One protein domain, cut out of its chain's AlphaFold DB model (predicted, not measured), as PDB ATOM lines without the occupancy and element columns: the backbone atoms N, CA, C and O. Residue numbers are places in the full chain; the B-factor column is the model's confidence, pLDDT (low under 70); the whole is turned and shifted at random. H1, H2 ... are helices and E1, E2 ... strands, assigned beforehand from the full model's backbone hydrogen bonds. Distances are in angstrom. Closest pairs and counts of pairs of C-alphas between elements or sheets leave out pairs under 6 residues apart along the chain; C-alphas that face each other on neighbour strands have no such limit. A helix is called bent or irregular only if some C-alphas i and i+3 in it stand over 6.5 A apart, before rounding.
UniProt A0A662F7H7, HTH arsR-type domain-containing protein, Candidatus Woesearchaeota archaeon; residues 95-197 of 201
ATOM      1  N   PRO A  95     -96.631 -73.392  98.437       88.56
ATOM      2  CA  PRO A  95     -96.337 -73.933  99.762       88.56
ATOM      3  C   PRO A  95     -95.543 -72.958 100.656       88.56
ATOM      4  O   PRO A  95     -95.769 -72.907 101.862       88.56
ATOM      5  N   MET A  96     -94.680 -72.124 100.060       91.31
ATOM      6  CA  MET A  96     -93.989 -71.037 100.760       91.31
ATOM      7  C   MET A  96     -94.961 -69.946 101.227       91.31
ATOM      8  O   MET A  96     -94.961 -69.616 102.409       91.31
ATOM      9  N   HIS A  97     -95.825 -69.425 100.343       93.75
ATOM     10  CA  HIS A  97     -96.811 -68.401 100.720       93.75
ATOM     11  C   HIS A  97     -97.712 -68.879 101.863       93.75
ATOM     12  O   HIS A  97     -97.942 -68.125 102.806       93.75
ATOM     13  N   SER A  98     -98.182 -70.128 101.795       91.62
ATOM     14  CA  SER A  98     -99.021 -70.726 102.835       91.62
ATOM     15  C   SER A  98     -98.281 -70.805 104.169       91.62
ATOM     16  O   SER A  98     -98.847 -70.437 105.194       91.62
ATOM     17  N   ALA A  99     -97.008 -71.209 104.171       94.00
ATOM     18  CA  ALA A  99     -96.226 -71.278 105.400       94.00
ATOM     19  C   ALA A  99     -95.968 -69.907 106.028       94.00
ATOM     20  O   ALA A  99     -96.156 -69.730 107.231       94.00
ATOM     21  N   VAL A 100     -95.602 -68.912 105.213       95.44
ATOM     22  CA  VAL A 100     -95.404 -67.532 105.684       95.44
ATOM     23  C   VAL A 100     -96.700 -66.985 106.278       95.44
ATOM     24  O   VAL A 100     -96.679 -66.416 107.367       95.44
ATOM     25  N   ALA A 101     -97.825 -67.172 105.581       94.62
ATOM     26  CA  ALA A 101     -99.130 -66.711 106.040       94.62
ATOM     27  C   ALA A 101     -99.511 -67.360 107.375       94.62
ATOM     28  O   ALA A 101     -99.892 -66.652 108.303       94.62
ATOM     29  N   ARG A 102     -99.323 -68.679 107.508       94.25
ATOM     30  CA  ARG A 102     -99.574 -69.402 108.762       94.25
ATOM     31  C   ARG A 102     -98.733 -68.871 109.917       94.25
ATOM     32  O   ARG A 102     -99.284 -68.604 110.979       94.25
ATOM     33  N   ILE A 103     -97.434 -68.649 109.699       96.44
ATOM     34  CA  ILE A 103     -96.553 -68.068 110.723       96.44
ATOM     35  C   ILE A 103     -97.038 -66.669 111.129       96.44
ATOM     36  O   ILE A 103     -97.104 -66.377 112.319       96.44
ATOM     37  N   LEU A 104     -97.413 -65.817 110.168       95.62
ATOM     38  CA  LEU A 104     -97.918 -64.464 110.443       95.62
ATOM     39  C   LEU A 104     -99.266 -64.449 111.180       95.62
ATOM     40  O   LEU A 104     -99.560 -63.483 111.880       95.62
ATOM     41  N   CYS A 105    -100.074 -65.503 111.042       92.31
ATOM     42  CA  CYS A 105    -101.340 -65.659 111.759       92.31
ATOM     43  C   CYS A 105    -101.172 -66.136 113.215       92.31
ATOM     44  O   CYS A 105    -102.154 -66.177 113.957       92.31
ATOM     45  N   ILE A 106     -99.957 -66.479 113.660       92.75
ATOM     46  CA  ILE A 106     -99.695 -66.831 115.063       92.75
ATOM     47  C   ILE A 106     -99.876 -65.583 115.937       92.75
ATOM     48  O   ILE A 106     -99.286 -64.541 115.663       92.75
ATOM     49  N   LYS A 107    -100.678 -65.690 117.008       90.69
ATOM     50  CA  LYS A 107    -101.019 -64.553 117.888       90.69
ATOM     51  C   LYS A 107     -99.797 -63.916 118.557       90.69
ATOM     52  O   LYS A 107     -99.746 -62.697 118.689       90.69
ATOM     53  N   ASP A 108     -98.825 -64.724 118.976       90.94
ATOM     54  CA  ASP A 108     -97.566 -64.220 119.524       90.94
ATOM     55  C   ASP A 108     -96.616 -63.805 118.390       90.94
ATOM     56  O   ASP A 108     -95.969 -64.638 117.750       90.94
ATOM     57  N   SER A 109     -96.534 -62.496 118.144       92.62
ATOM     58  CA  SER A 109     -95.719 -61.924 117.071       92.62
ATOM     59  C   SER A 109     -94.214 -62.074 117.281       92.62
ATOM     60  O   SER A 109     -93.453 -62.030 116.312       92.62
ATOM     61  N   GLN A 110     -93.764 -62.323 118.514       92.75
ATOM     62  CA  GLN A 110     -92.350 -62.568 118.801       92.75
ATOM     63  C   GLN A 110     -91.862 -63.890 118.185       92.75
ATOM     64  O   GLN A 110     -90.673 -64.059 117.907       92.75
ATOM     65  N   LEU A 111     -92.785 -64.813 117.890       93.56
ATOM     66  CA  LEU A 111     -92.485 -66.076 117.218       93.56
ATOM     67  C   LEU A 111     -92.359 -65.941 115.698       93.56
ATOM     68  O   LEU A 111     -91.786 -66.826 115.060       93.56
ATOM     69  N   HIS A 112     -92.843 -64.851 115.094       95.69
ATOM     70  CA  HIS A 112     -92.870 -64.716 113.633       95.69
ATOM     71  C   HIS A 112     -91.465 -64.801 113.036       95.69
ATOM     72  O   HIS A 112     -91.200 -65.634 112.171       95.69
ATOM     73  N   TYR A 113     -90.536 -63.988 113.543       96.00
ATOM     74  CA  TYR A 113     -89.154 -63.972 113.073       96.00
ATOM     75  C   TYR A 113     -88.419 -65.317 113.247       96.00
ATOM     76  O   TYR A 113     -87.886 -65.822 112.253       96.00
ATOM     77  N   PRO A 114     -88.356 -65.932 114.448       96.06
ATOM     78  CA  PRO A 114     -87.614 -67.177 114.628       96.06
ATOM     79  C   PRO A 114     -88.222 -68.351 113.847       96.06
ATOM     80  O   PRO A 114     -87.475 -69.142 113.271       96.06
ATOM     81  N   LEU A 115     -89.553 -68.444 113.744       96.88
ATOM     82  CA  LEU A 115     -90.205 -69.503 112.965       96.88
ATOM     83  C   LEU A 115     -89.989 -69.333 111.460       96.88
ATOM     84  O   LEU A 115     -89.719 -70.319 110.772       96.88
ATOM     85  N   MET A 116     -90.009 -68.096 110.947       96.81
ATOM     86  CA  MET A 116     -89.584 -67.833 109.568       96.81
ATOM     87  C   MET A 116     -88.117 -68.219 109.374       96.81
ATOM     88  O   MET A 116     -87.774 -68.924 108.437       96.81
ATOM     89  N   LYS A 117     -87.205 -67.856 110.278       95.88
ATOM     90  CA  LYS A 117     -85.801 -68.275 110.127       95.88
ATOM     91  C   LYS A 117     -85.647 -69.796 110.061       95.88
ATOM     92  O   LYS A 117     -84.921 -70.274 109.192       95.88
ATOM     93  N   LEU A 118     -86.352 -70.543 110.909       96.06
ATOM     94  CA  LEU A 118     -86.318 -72.007 110.898       96.06
ATOM     95  C   LEU A 118     -86.887 -72.609 109.613       96.06
ATOM     96  O   LEU A 118     -86.239 -73.478 109.031       96.06
ATOM     97  N   PHE A 119     -88.035 -72.130 109.121       95.81
ATOM     98  CA  PHE A 119     -88.564 -72.612 107.840       95.81
ATOM     99  C   PHE A 119     -87.558 -72.377 106.704       95.81
ATOM    100  O   PHE A 119     -87.365 -73.248 105.864       95.81
ATOM    101  N   TRP A 120     -86.854 -71.241 106.693       94.19
ATOM    102  CA  TRP A 120     -85.941 -70.885 105.606       94.19
ATOM    103  C   TRP A 120     -84.668 -71.741 105.658       94.19
ATOM    104  O   TRP A 120     -84.069 -72.015 104.624       94.19
ATOM    105  N   MET A 121     -84.269 -72.217 106.844       93.56
ATOM    106  CA  MET A 121     -83.161 -73.172 106.986       93.56
ATOM    107  C   MET A 121     -83.481 -74.541 106.378       93.56
ATOM    108  O   MET A 121     -82.569 -75.242 105.939       93.56
ATOM    109  N   VAL A 122     -84.756 -74.935 106.369       91.81
ATOM    110  CA  VAL A 122     -85.197 -76.242 105.856       91.81
ATOM    111  C   VAL A 122     -85.814 -76.169 104.462       91.81
ATOM    112  O   VAL A 122     -85.993 -77.209 103.829       91.81
ATOM    113  N   GLU A 123     -86.063 -74.953 103.966       89.62
ATOM    114  CA  GLU A 123     -86.594 -74.648 102.636       89.62
ATOM    115  C   GLU A 123     -85.931 -75.470 101.507       89.62
ATOM    116  O   GLU A 123     -86.663 -76.097 100.733       89.62
ATOM    117  N   PRO A 124     -84.589 -75.641 101.470       88.88
ATOM    118  CA  PRO A 124     -83.935 -76.403 100.404       88.88
ATOM    119  C   PRO A 124     -84.311 -77.892 100.342       88.88
ATOM    120  O   PRO A 124     -83.984 -78.571  99.369       88.88
ATOM    121  N   GLN A 125     -84.951 -78.436 101.382       88.44
ATOM    122  CA  GLN A 125     -85.373 -79.837 101.457       88.44
ATOM    123  C   GLN A 125     -86.894 -80.006 101.579       88.44
ATOM    124  O   GLN A 125     -87.341 -81.105 101.911       88.44
ATOM    125  N   LEU A 126     -87.704 -78.979 101.276       88.50
ATOM    126  CA  LEU A 126     -89.172 -79.053 101.403       88.50
ATOM    127  C   LEU A 126     -89.795 -80.240 100.664       88.50
ATOM    128  O   LEU A 126     -90.763 -80.810 101.151       88.50
ATOM    129  N   ALA A 127     -89.215 -80.671  99.540       87.12
ATOM    130  CA  ALA A 127     -89.691 -81.837  98.793       87.12
ATOM    131  C   ALA A 127     -89.716 -83.142  99.620       87.12
ATOM    132  O   ALA A 127     -90.499 -84.041  99.320       87.12
ATOM    133  N   ASN A 128     -88.881 -83.239 100.660       89.19
ATOM    134  CA  ASN A 128     -88.803 -84.396 101.559       89.19
ATOM    135  C   ASN A 128     -89.564 -84.183 102.877       89.19
ATOM    136  O   ASN A 128     -89.647 -85.100 103.695       89.19
ATOM    137  N   ILE A 129     -90.095 -82.978 103.098       91.25
ATOM    138  CA  ILE A 129     -90.822 -82.611 104.308       91.25
ATOM    139  C   ILE A 129     -92.311 -82.820 104.050       91.25
ATOM    140  O   ILE A 129     -92.900 -82.283 103.117       91.25
ATOM    141  N   GLN A 130     -92.918 -83.631 104.902       91.62
ATOM    142  CA  GLN A 130     -94.342 -83.922 104.890       91.62
ATOM    143  C   GLN A 130     -95.126 -82.833 105.617       91.62
ATOM    144  O   GLN A 130     -96.135 -82.369 105.100       91.62
ATOM    145  N   ALA A 131     -94.656 -82.417 106.793       93.19
ATOM    146  CA  ALA A 131     -95.294 -81.374 107.581       93.19
ATOM    147  C   ALA A 131     -94.302 -80.704 108.542       93.19
ATOM    148  O   ALA A 131     -93.269 -81.277 108.891       93.19
ATOM    149  N   MET A 132     -94.627 -79.493 108.993       94.75
ATOM    150  CA  MET A 132     -93.936 -78.802 110.079       94.75
ATOM    151  C   MET A 132     -94.935 -78.108 110.987       94.75
ATOM    152  O   MET A 132     -95.867 -77.462 110.504       94.75
ATOM    153  N   PHE A 133     -94.702 -78.181 112.291       95.06
ATOM    154  CA  PHE A 133     -95.492 -77.456 113.278       95.06
ATOM    155  C   PHE A 133     -94.619 -77.005 114.447       95.06
ATOM    156  O   PHE A 133     -93.555 -77.567 114.713       95.06
ATOM    157  N   TYR A 134     -95.074 -75.974 115.148       95.69
ATOM    158  CA  TYR A 134     -94.432 -75.460 116.349       95.69
ATOM    159  C   TYR A 134     -95.314 -75.729 117.566       95.69
ATOM    160  O   TYR A 134     -96.474 -75.336 117.569       95.69
ATOM    161  N   ASP A 135     -94.772 -76.374 118.593       94.38
ATOM    162  CA  ASP A 135     -95.420 -76.554 119.892       94.38
ATOM    163  C   ASP A 135     -94.912 -75.488 120.871       94.38
ATOM    164  O   ASP A 135     -93.766 -75.544 121.333       94.38
ATOM    165  N   SER A 136     -95.766 -74.519 121.210       93.25
ATOM    166  CA  SER A 136     -95.423 -73.448 122.150       93.25
ATOM    167  C   SER A 136     -95.287 -73.927 123.586       93.25
ATOM    168  O   SER A 136     -94.579 -73.288 124.360       93.25
ATOM    169  N   ASN A 137     -95.916 -75.046 123.956       92.00
ATOM    170  CA  ASN A 137     -95.835 -75.572 125.320       92.00
ATOM    171  C   ASN A 137     -94.426 -76.084 125.632       92.00
ATOM    172  O   ASN A 137     -93.944 -75.961 126.756       92.00
ATOM    173  N   THR A 138     -93.758 -76.648 124.624       94.19
ATOM    174  CA  THR A 138     -92.397 -77.188 124.747       94.19
ATOM    175  C   THR A 138     -91.341 -76.342 124.035       94.19
ATOM    176  O   THR A 138     -90.154 -76.667 124.097       94.19
ATOM    177  N   SER A 139     -91.754 -75.259 123.367       95.56
ATOM    178  CA  SER A 139     -90.903 -74.435 122.498       95.56
ATOM    179  C   SER A 139     -90.132 -75.275 121.474       95.56
ATOM    180  O   SER A 139     -88.917 -75.128 121.304       95.56
ATOM    181  N   THR A 140     -90.837 -76.197 120.813       96.69
ATOM    182  CA  THR A 140     -90.241 -77.164 119.883       96.69
ATOM    183  C   THR A 140     -90.812 -77.007 118.482       96.69
ATOM    184  O   THR A 140     -92.021 -76.995 118.276       96.69
ATOM    185  N   PHE A 141     -89.927 -76.914 117.497       96.62
ATOM    186  CA  PHE A 141     -90.237 -76.953 116.078       96.62
ATOM    187  C   PHE A 141     -90.049 -78.374 115.552       96.62
ATOM    188  O   PHE A 141     -88.935 -78.909 115.526       96.62
ATOM    189  N   HIS A 142     -91.151 -78.988 115.152       94.75
ATOM    190  CA  HIS A 142     -91.199 -80.353 114.656       94.75
ATOM    191  C   HIS A 142     -91.162 -80.339 113.132       94.75
ATOM    192  O   HIS A 142     -91.945 -79.638 112.489       94.75
ATOM    193  N   ILE A 143     -90.257 -81.126 112.556       94.38
ATOM    194  CA  ILE A 143     -90.124 -81.314 111.112       94.38
ATOM    195  C   ILE A 143     -90.360 -82.783 110.821       94.38
ATOM    196  O   ILE A 143     -89.585 -83.640 111.245       94.38
ATOM    197  N   ILE A 144     -91.417 -83.062 110.076       92.62
ATOM    198  CA  ILE A 144     -91.834 -84.415 109.746       92.62
ATOM    199  C   ILE A 144     -91.453 -84.696 108.306       92.62
ATOM    200  O   ILE A 144     -91.809 -83.937 107.404       92.62
ATOM    201  N   GLY A 145     -90.763 -85.803 108.067       87.94
ATOM    202  CA  GLY A 145     -90.417 -86.205 106.714       87.94
ATOM    203  C   GLY A 145     -89.640 -87.506 106.650       87.94
ATOM    204  O   GLY A 145     -88.944 -87.908 107.582       87.94
ATOM    205  N   SER A 146     -89.733 -88.160 105.499       77.50
ATOM    206  CA  SER A 146     -88.996 -89.385 105.222       77.50
ATOM    207  C   SER A 146     -87.566 -89.061 104.795       77.50
ATOM    208  O   SER A 146     -87.359 -88.241 103.903       77.50
ATOM    209  N   SER A 147     -86.578 -89.758 105.360       73.94
ATOM    210  CA  SER A 147     -85.165 -89.651 104.950       73.94
ATOM    211  C   SER A 147     -84.581 -88.229 105.021       73.94
ATOM    212  O   SER A 147     -83.784 -87.833 104.168       73.94
ATOM    213  N   LEU A 148     -84.957 -87.459 106.049       76.88
ATOM    214  CA  LEU A 148     -84.443 -86.106 106.271       76.88
ATOM    215  C   LEU A 148     -82.929 -86.134 106.529       76.88
ATOM    216  O   LEU A 148     -82.470 -86.520 107.602       76.88
ATOM    217  N   LYS A 149     -82.138 -85.680 105.554       78.56
ATOM    218  CA  LYS A 149     -80.688 -85.451 105.702       78.56
ATOM    219  C   LYS A 149     -80.426 -83.984 106.038       78.56
ATOM    220  O   LYS A 149     -79.614 -83.309 105.400       78.56
ATOM    221  N   LEU A 150     -81.163 -83.479 107.020       81.38
ATOM    222  CA  LEU A 150     -81.060 -82.110 107.502       81.38
ATOM    223  C   LEU A 150     -79.929 -82.024 108.531       81.38
ATOM    224  O   LEU A 150     -79.968 -82.676 109.570       81.38
ATOM    225  N   LYS A 151     -78.909 -81.208 108.247       84.69
ATOM    226  CA  LYS A 151     -77.850 -80.883 109.215       84.69
ATOM    227  C   LYS A 151     -78.321 -79.738 110.111       84.69
ATOM    228  O   LYS A 151     -77.886 -78.604 109.937       84.69
ATOM    229  N   LEU A 152     -79.249 -80.029 111.018       87.38
ATOM    230  CA  LEU A 152     -79.769 -79.051 111.973       87.38
ATOM    231  C   LEU A 152     -79.200 -79.288 113.370       87.38
ATOM    232  O   LEU A 152     -78.937 -80.420 113.769       87.38
ATOM    233  N   GLN A 153     -79.028 -78.200 114.116       90.06
ATOM    234  CA  GLN A 153     -78.792 -78.252 115.551       90.06
ATOM    235  C   GLN A 153     -80.085 -78.641 116.275       90.06
ATOM    236  O   GLN A 153     -81.181 -78.333 115.810       90.06
ATOM    237  N   ASN A 154     -79.951 -79.261 117.448       92.56
ATOM    238  CA  ASN A 154     -81.098 -79.627 118.289       92.56
ATOM    239  C   ASN A 154     -81.826 -78.405 118.871       92.56
ATOM    240  O   ASN A 154     -82.939 -78.532 119.373       92.56
ATOM    241  N   SER A 155     -81.192 -77.232 118.855       96.06
ATOM    242  CA  SER A 155     -81.758 -75.989 119.361       96.06
ATOM    243  C   SER A 155     -81.107 -74.798 118.671       96.06
ATOM    244  O   SER A 155     -79.908 -74.828 118.391       96.06
ATOM    245  N   TYR A 156     -81.890 -73.753 118.426       96.44
ATOM    246  CA  TYR A 156     -81.425 -72.481 117.892       96.44
ATOM    247  C   TYR A 156     -81.876 -71.350 118.798       96.44
ATOM    248  O   TYR A 156     -83.013 -71.313 119.263       96.44
ATOM    249  N   THR A 157     -80.977 -70.402 119.028       95.56
ATOM    250  CA  THR A 157     -81.282 -69.160 119.728       95.56
ATOM    251  C   THR A 157     -81.322 -68.021 118.723       95.56
ATOM    252  O   THR A 157     -80.332 -67.752 118.043       95.56
ATOM    253  N   PHE A 158     -82.445 -67.320 118.677       94.44
ATOM    254  CA  PHE A 158     -82.646 -66.131 117.866       94.44
ATOM    255  C   PHE A 158     -82.750 -64.910 118.772       94.44
ATOM    256  O   PHE A 158     -83.375 -64.964 119.830       94.44
ATOM    257  N   VAL A 159     -82.136 -63.811 118.349       92.06
ATOM    258  CA  VAL A 159     -82.292 -62.507 118.993       92.06
ATOM    259  C   VAL A 159     -82.948 -61.578 117.985       92.06
ATOM    260  O   VAL A 159     -82.425 -61.400 116.881       92.06
ATOM    261  N   TYR A 160     -84.101 -61.030 118.345       86.81
ATOM    262  CA  TYR A 160     -84.855 -60.096 117.520       86.81
ATOM    263  C   TYR A 160     -85.576 -59.101 118.422       86.81
ATOM    264  O   TYR A 160     -86.130 -59.492 119.442       86.81
ATOM    265  N   ASP A 161     -85.508 -57.818 118.065       86.50
ATOM    266  CA  ASP A 161     -86.108 -56.718 118.833       86.50
ATOM    267  C   ASP A 161     -85.733 -56.716 120.333       86.50
ATOM    268  O   ASP A 161     -86.534 -56.433 121.214       86.50
ATOM    269  N   GLY A 162     -84.492 -57.110 120.645       87.25
ATOM    270  CA  GLY A 162     -83.991 -57.218 122.021       87.25
ATOM    271  C   GLY A 162     -84.452 -58.464 122.790       87.25
ATOM    272  O   GLY A 162     -83.892 -58.754 123.847       87.25
ATOM    273  N   THR A 163     -85.388 -59.247 122.251       89.44
ATOM    274  CA  THR A 163     -85.876 -60.484 122.868       89.44
ATOM    275  C   THR A 163     -85.085 -61.692 122.376       89.44
ATOM    276  O   THR A 163     -84.756 -61.822 121.192       89.44
ATOM    277  N   LYS A 164     -84.761 -62.597 123.301       93.56
ATOM    278  CA  LYS A 164     -84.068 -63.857 123.020       93.56
ATOM    279  C   LYS A 164     -85.074 -65.007 123.015       93.56
ATOM    280  O   LYS A 164     -85.696 -65.280 124.036       93.56
ATOM    281  N   HIS A 165     -85.161 -65.724 121.899       93.50
ATOM    282  CA  HIS A 165     -86.003 -66.910 121.740       93.50
ATOM    283  C   HIS A 165     -85.147 -68.136 121.471       93.50
ATOM    284  O   HIS A 165     -84.396 -68.170 120.497       93.50
ATOM    285  N   THR A 166     -85.285 -69.158 122.307       96.06
ATOM    286  CA  THR A 166     -84.649 -70.457 122.087       96.06
ATOM    287  C   THR A 166     -85.707 -71.446 121.630       96.06
ATOM    288  O   THR A 166     -86.669 -71.685 122.354       96.06
ATOM    289  N   ILE A 167     -85.527 -72.021 120.442       97.12
ATOM    290  CA  ILE A 167     -86.437 -73.013 119.869       97.12
ATOM    291  C   ILE A 167     -85.684 -74.322 119.682       97.12
ATOM    292  O   ILE A 167     -84.657 -74.374 119.001       97.12
ATOM    293  N   ASN A 168     -86.215 -75.385 120.277       97.44
ATOM    294  CA  ASN A 168     -85.732 -76.741 120.054       97.44
ATOM    295  C   ASN A 168     -86.190 -77.230 118.681       97.44
ATOM    296  O   ASN A 168     -87.283 -76.892 118.240       97.44
ATOM    297  N   VAL A 169     -85.390 -78.048 118.011       96.44
ATOM    298  CA  VAL A 169     -85.736 -78.619 116.707       96.44
ATOM    299  C   VAL A 169     -85.736 -80.132 116.814       96.44
ATOM    300  O   VAL A 169     -84.780 -80.731 117.312       96.44
ATOM    301  N   ARG A 170     -86.816 -80.758 116.345       93.50
ATOM    302  CA  ARG A 170     -86.953 -82.214 116.300       93.50
ATOM    303  C   ARG A 170     -87.297 -82.672 114.897       93.50
ATOM    304  O   ARG A 170     -88.210 -82.147 114.268       93.50
ATOM    305  N   LEU A 171     -86.556 -83.671 114.433       91.81
ATOM    306  CA  LEU A 171     -86.850 -84.389 113.203       91.81
ATOM    307  C   LEU A 171     -87.669 -85.627 113.553       91.81
ATOM    308  O   LEU A 171     -87.245 -86.435 114.381       91.81
ATOM    309  N   GLU A 172     -88.818 -85.781 112.913       89.38
ATOM    310  CA  GLU A 172     -89.710 -86.913 113.113       89.38
ATOM    311  C   GLU A 172     -89.844 -87.712 111.810       89.38
ATOM    312  O   GLU A 172     -90.087 -87.133 110.747       89.38
ATOM    313  N   PRO A 173     -89.661 -89.044 111.858       81.88
ATOM    314  CA  PRO A 173     -89.641 -89.871 110.654       81.88
ATOM    315  C   PRO A 173     -91.033 -90.086 110.045       81.88
ATOM    316  O   PRO A 173     -91.132 -90.362 108.851       81.88
ATOM    317  N   GLU A 174     -92.095 -89.971 110.845       80.25
ATOM    318  CA  GLU A 174     -93.480 -90.090 110.388       80.25
ATOM    319  C   GLU A 174     -94.397 -89.140 111.160       80.25
ATOM    320  O   GLU A 174     -94.125 -88.786 112.310       80.25
ATOM    321  N   LEU A 175     -95.515 -88.779 110.532       77.44
ATOM    322  CA  LEU A 175     -96.598 -88.050 111.175       77.44
ATOM    323  C   LEU A 175     -97.373 -88.984 112.113       77.44
ATOM    324  O   LEU A 175     -98.049 -89.898 111.656       77.44
ATOM    325  N   ARG A 176     -97.308 -88.729 113.424       77.31
ATOM    326  CA  ARG A 176     -98.054 -89.498 114.444       77.31
ATOM    327  C   ARG A 176     -99.350 -88.837 114.912       77.31
ATOM    328  O   ARG A 176    -100.084 -89.419 115.705       77.31
ATOM    329  N   LEU A 177     -99.603 -87.605 114.480       76.75
ATOM    330  CA  LEU A 177    -100.748 -86.800 114.895       76.75
ATOM    331  C   LEU A 177    -101.558 -86.413 113.663       76.75
ATOM    332  O   LEU A 177    -101.007 -85.871 112.717       76.75
ATOM    333  N   GLU A 178    -102.866 -86.648 113.697       74.50
ATOM    334  CA  GLU A 178    -103.788 -86.203 112.638       74.50
ATOM    335  C   GLU A 178    -104.365 -84.803 112.920       74.50
ATOM    336  O   GLU A 178    -104.878 -84.129 112.025       74.50
ATOM    337  N   ARG A 179    -104.298 -84.355 114.183       78.31
ATOM    338  CA  ARG A 179    -104.815 -83.061 114.648       78.31
ATOM    339  C   ARG A 179    -103.818 -82.351 115.547       78.31
ATOM    340  O   ARG A 179    -103.234 -82.969 116.441       78.31
ATOM    341  N   LEU A 180    -103.676 -81.047 115.330       81.06
ATOM    342  CA  LEU A 180    -102.912 -80.175 116.213       81.06
ATOM    343  C   LEU A 180    -103.735 -79.829 117.452       81.06
ATOM    344  O   LEU A 180    -104.913 -79.499 117.346       81.06
ATOM    345  N   LYS A 181    -103.099 -79.924 118.619       85.00
ATOM    346  CA  LYS A 181    -103.694 -79.574 119.913       85.00
ATOM    347  C   LYS A 181    -103.524 -78.084 120.193       85.00
ATOM    348  O   LYS A 181    -102.680 -77.425 119.584       85.00
ATOM    349  N   GLN A 182    -104.238 -77.572 121.191       83.81
ATOM    350  CA  GLN A 182    -104.005 -76.227 121.716       83.81
ATOM    351  C   GLN A 182    -102.512 -75.960 122.011       83.81
ATOM    352  O   GLN A 182    -101.828 -76.749 122.666       83.81
ATOM    353  N   GLY A 183    -102.011 -74.823 121.518       85.19
ATOM    354  CA  GLY A 183    -100.596 -74.442 121.615       85.19
ATOM    355  C   GLY A 183     -99.702 -75.041 120.522       85.19
ATOM    356  O   GLY A 183     -98.505 -74.775 120.508       85.19
ATOM    357  N   MET A 184    -100.253 -75.820 119.588       91.81
ATOM    358  CA  MET A 184     -99.538 -76.261 118.391       91.81
ATOM    359  C   MET A 184     -99.972 -75.441 117.176       91.81
ATOM    360  O   MET A 184    -101.158 -75.331 116.878       91.81
ATOM    361  N   TYR A 185     -99.000 -74.895 116.455       92.50
ATOM    362  CA  TYR A 185     -99.212 -74.036 115.296       92.50
ATOM    363  C   TYR A 185     -98.714 -74.730 114.036       92.50
ATOM    364  O   TYR A 185     -97.536 -75.093 113.953       92.50
ATOM    365  N   LEU A 186     -99.593 -74.906 113.045       92.75
ATOM    366  CA  LEU A 186     -99.202 -75.469 111.760       92.75
ATOM    367  C   LEU A 186     -98.323 -74.469 111.018       92.75
ATOM    368  O   LEU A 186     -98.698 -73.312 110.850       92.75
ATOM    369  N   VAL A 187     -97.171 -74.916 110.531       94.44
ATOM    370  CA  VAL A 187     -96.258 -74.071 109.752       94.44
ATOM    371  C   VAL A 187     -96.221 -74.509 108.298       94.44
ATOM    372  O   VAL A 187     -96.244 -73.667 107.410       94.44
ATOM    373  N   TYR A 188     -96.202 -75.808 108.016       93.31
ATOM    374  CA  TYR A 188     -96.142 -76.318 106.648       93.31
ATOM    375  C   TYR A 188     -96.879 -77.644 106.537       93.31
ATOM    376  O   TYR A 188     -96.644 -78.536 107.342       93.31
ATOM    377  N   ASP A 189     -97.751 -77.768 105.542       90.56
ATOM    378  CA  ASP A 189     -98.470 -79.003 105.225       90.56
ATOM    379  C   ASP A 189     -99.020 -78.922 103.790       90.56
ATOM    380  O   ASP A 189    -100.166 -78.529 103.569       90.56
ATOM    381  N   PRO A 190     -98.188 -79.228 102.781       87.38
ATOM    382  CA  PRO A 190     -98.530 -79.058 101.371       87.38
ATOM    383  C   PRO A 190     -99.566 -80.076 100.880       87.38
ATOM    384  O   PRO A 190    -100.015 -79.981  99.741       87.38
ATOM    385  N   LYS A 191     -99.895 -81.085 101.694       86.88
ATOM    386  CA  LYS A 191    -100.856 -82.144 101.367       86.88
ATOM    387  C   LYS A 191    -102.112 -82.088 102.241       86.88
ATOM    388  O   LYS A 191    -102.952 -82.975 102.108       86.88
ATOM    389  N   HIS A 192    -102.242 -81.071 103.097       85.19
ATOM    390  CA  HIS A 192    -103.372 -80.886 104.014       85.19
ATOM    391  C   HIS A 192    -103.659 -82.136 104.874       85.19
ATOM    392  O   HIS A 192    -104.810 -82.537 105.056       85.19
ATOM    393  N   MET A 193    -102.600 -82.796 105.354       82.50
ATOM    394  CA  MET A 193    -102.675 -83.995 106.196       82.50
ATOM    395  C   MET A 193    -103.049 -83.679 107.649       82.50
ATOM    396  O   MET A 193    -103.580 -84.545 108.342       82.50
ATOM    397  N   LEU A 194    -102.765 -82.463 108.114       82.12
ATOM    398  CA  LEU A 194    -103.021 -81.997 109.469       82.12
ATOM    399  C   LEU A 194    -104.242 -81.086 109.510       82.12
ATOM    400  O   LEU A 194    -104.359 -80.126 108.748       82.12
ATOM    401  N   LYS A 195    -105.132 -81.352 110.467       77.25
ATOM    402  CA  LYS A 195    -106.229 -80.438 110.797       77.25
ATOM    403  C   LYS A 195    -105.859 -79.600 112.016       77.25
ATOM    404  O   LYS A 195    -105.395 -80.132 113.026       77.25
ATOM    405  N   GLU A 196    -106.080 -78.296 111.921       67.81
ATOM    406  CA  GLU A 196    -106.020 -77.391 113.068       67.81
ATOM    407  C   GLU A 196    -107.314 -77.538 113.883       67.81
ATOM    408  O   GLU A 196    -108.403 -77.643 113.315       67.81
ATOM    409  N   GLU A 197    -107.216 -77.573 115.215       60.16
ATOM    410  CA  GLU A 197    -108.391 -77.314 116.046       60.16
ATOM    411  C   GLU A 197    -108.831 -75.872 115.786       60.16
ATOM    412  O   GLU A 197    -108.075 -74.931 116.032       60.16
TER     413      GLU A 197
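This is residues 95 to 197 of the 201 residues of the protein "HTH arsR-type domain-containing protein" of Candidatus Woesearchaeota archaeon (UniProt A0A662F7H7). A strongly twisted sheet of five strands curls round one long helix, H2, and the shorter H1 packs on the same face, beside the edge strand E5. The hairpin of E3 and E4 makes the other edge. These are two layers, helix on one face of a sheet, in 103 printed residues with the order H1 H2 E1 E2 E3 E4 E5. The sheet runs E3 E4 E2 E1 E5, mixed, and the class is mixed, helices and strands. The whole is compact, with a radius of gyration of the C-alphas of 12.7 A and spans of 36 by 31 by 25 A.

Start with H1, residues 95 to 104, and H2, residues 109 to 128: this helical hairpin touches closest at C-alphas 103 and 112, 5.8 A, through residues 111 to 116 of H2 alone, with a shallow tilt of 17 degrees, opposite ways. H2 is irregular, with C-alphas 124 and 127 8.1 A apart, and has a kink of 60 degrees near residue 122. In H1 every O i to N i+4 pair is within hydrogen-bond range; in H2, 9 of 16. Next, E1, residues 129 to 135, and E2, residues 140 to 145, form an antiparallel hairpin, with N 142 and O 133 2.8 A apart. E3, residues 155 to 160, and E4, residues 163 to 172, form another, with N 158 and O 165 at 2.8 A. E4 is staggered: its residues 168 to 172 pair with E2, parallel, N 143 and O 170 at 2.9 A. E5, residues 184 to 188, is antiparallel to E1, N 134 and O 185 at 2.9 A. H1 is on the sheet; its closest C-alphas to E5 are Ala 99 and Val 187, 5.2 A. H2 is on the same face; its closest C-alphas to E3 are Pro 114 and Phe 158, 6.0 A.

Find C-alpha 95 at (-96.337, -73.933, 99.762), where H1 begins. H2 runs 28.2 A from C-alpha 109 at (-95.719, -61.924, 117.071), and E4 runs 28.4 A. E5 ends at C-alpha 188, (-96.142, -76.318, 106.648).

The two C-alphas farthest apart, of Ser 147 and Gly 162, are 36.7 A apart. The printed part has no cut, and E4 to E5 is a long link of 11 residues. Residues 196 to 197 are under 70 in pLDDT.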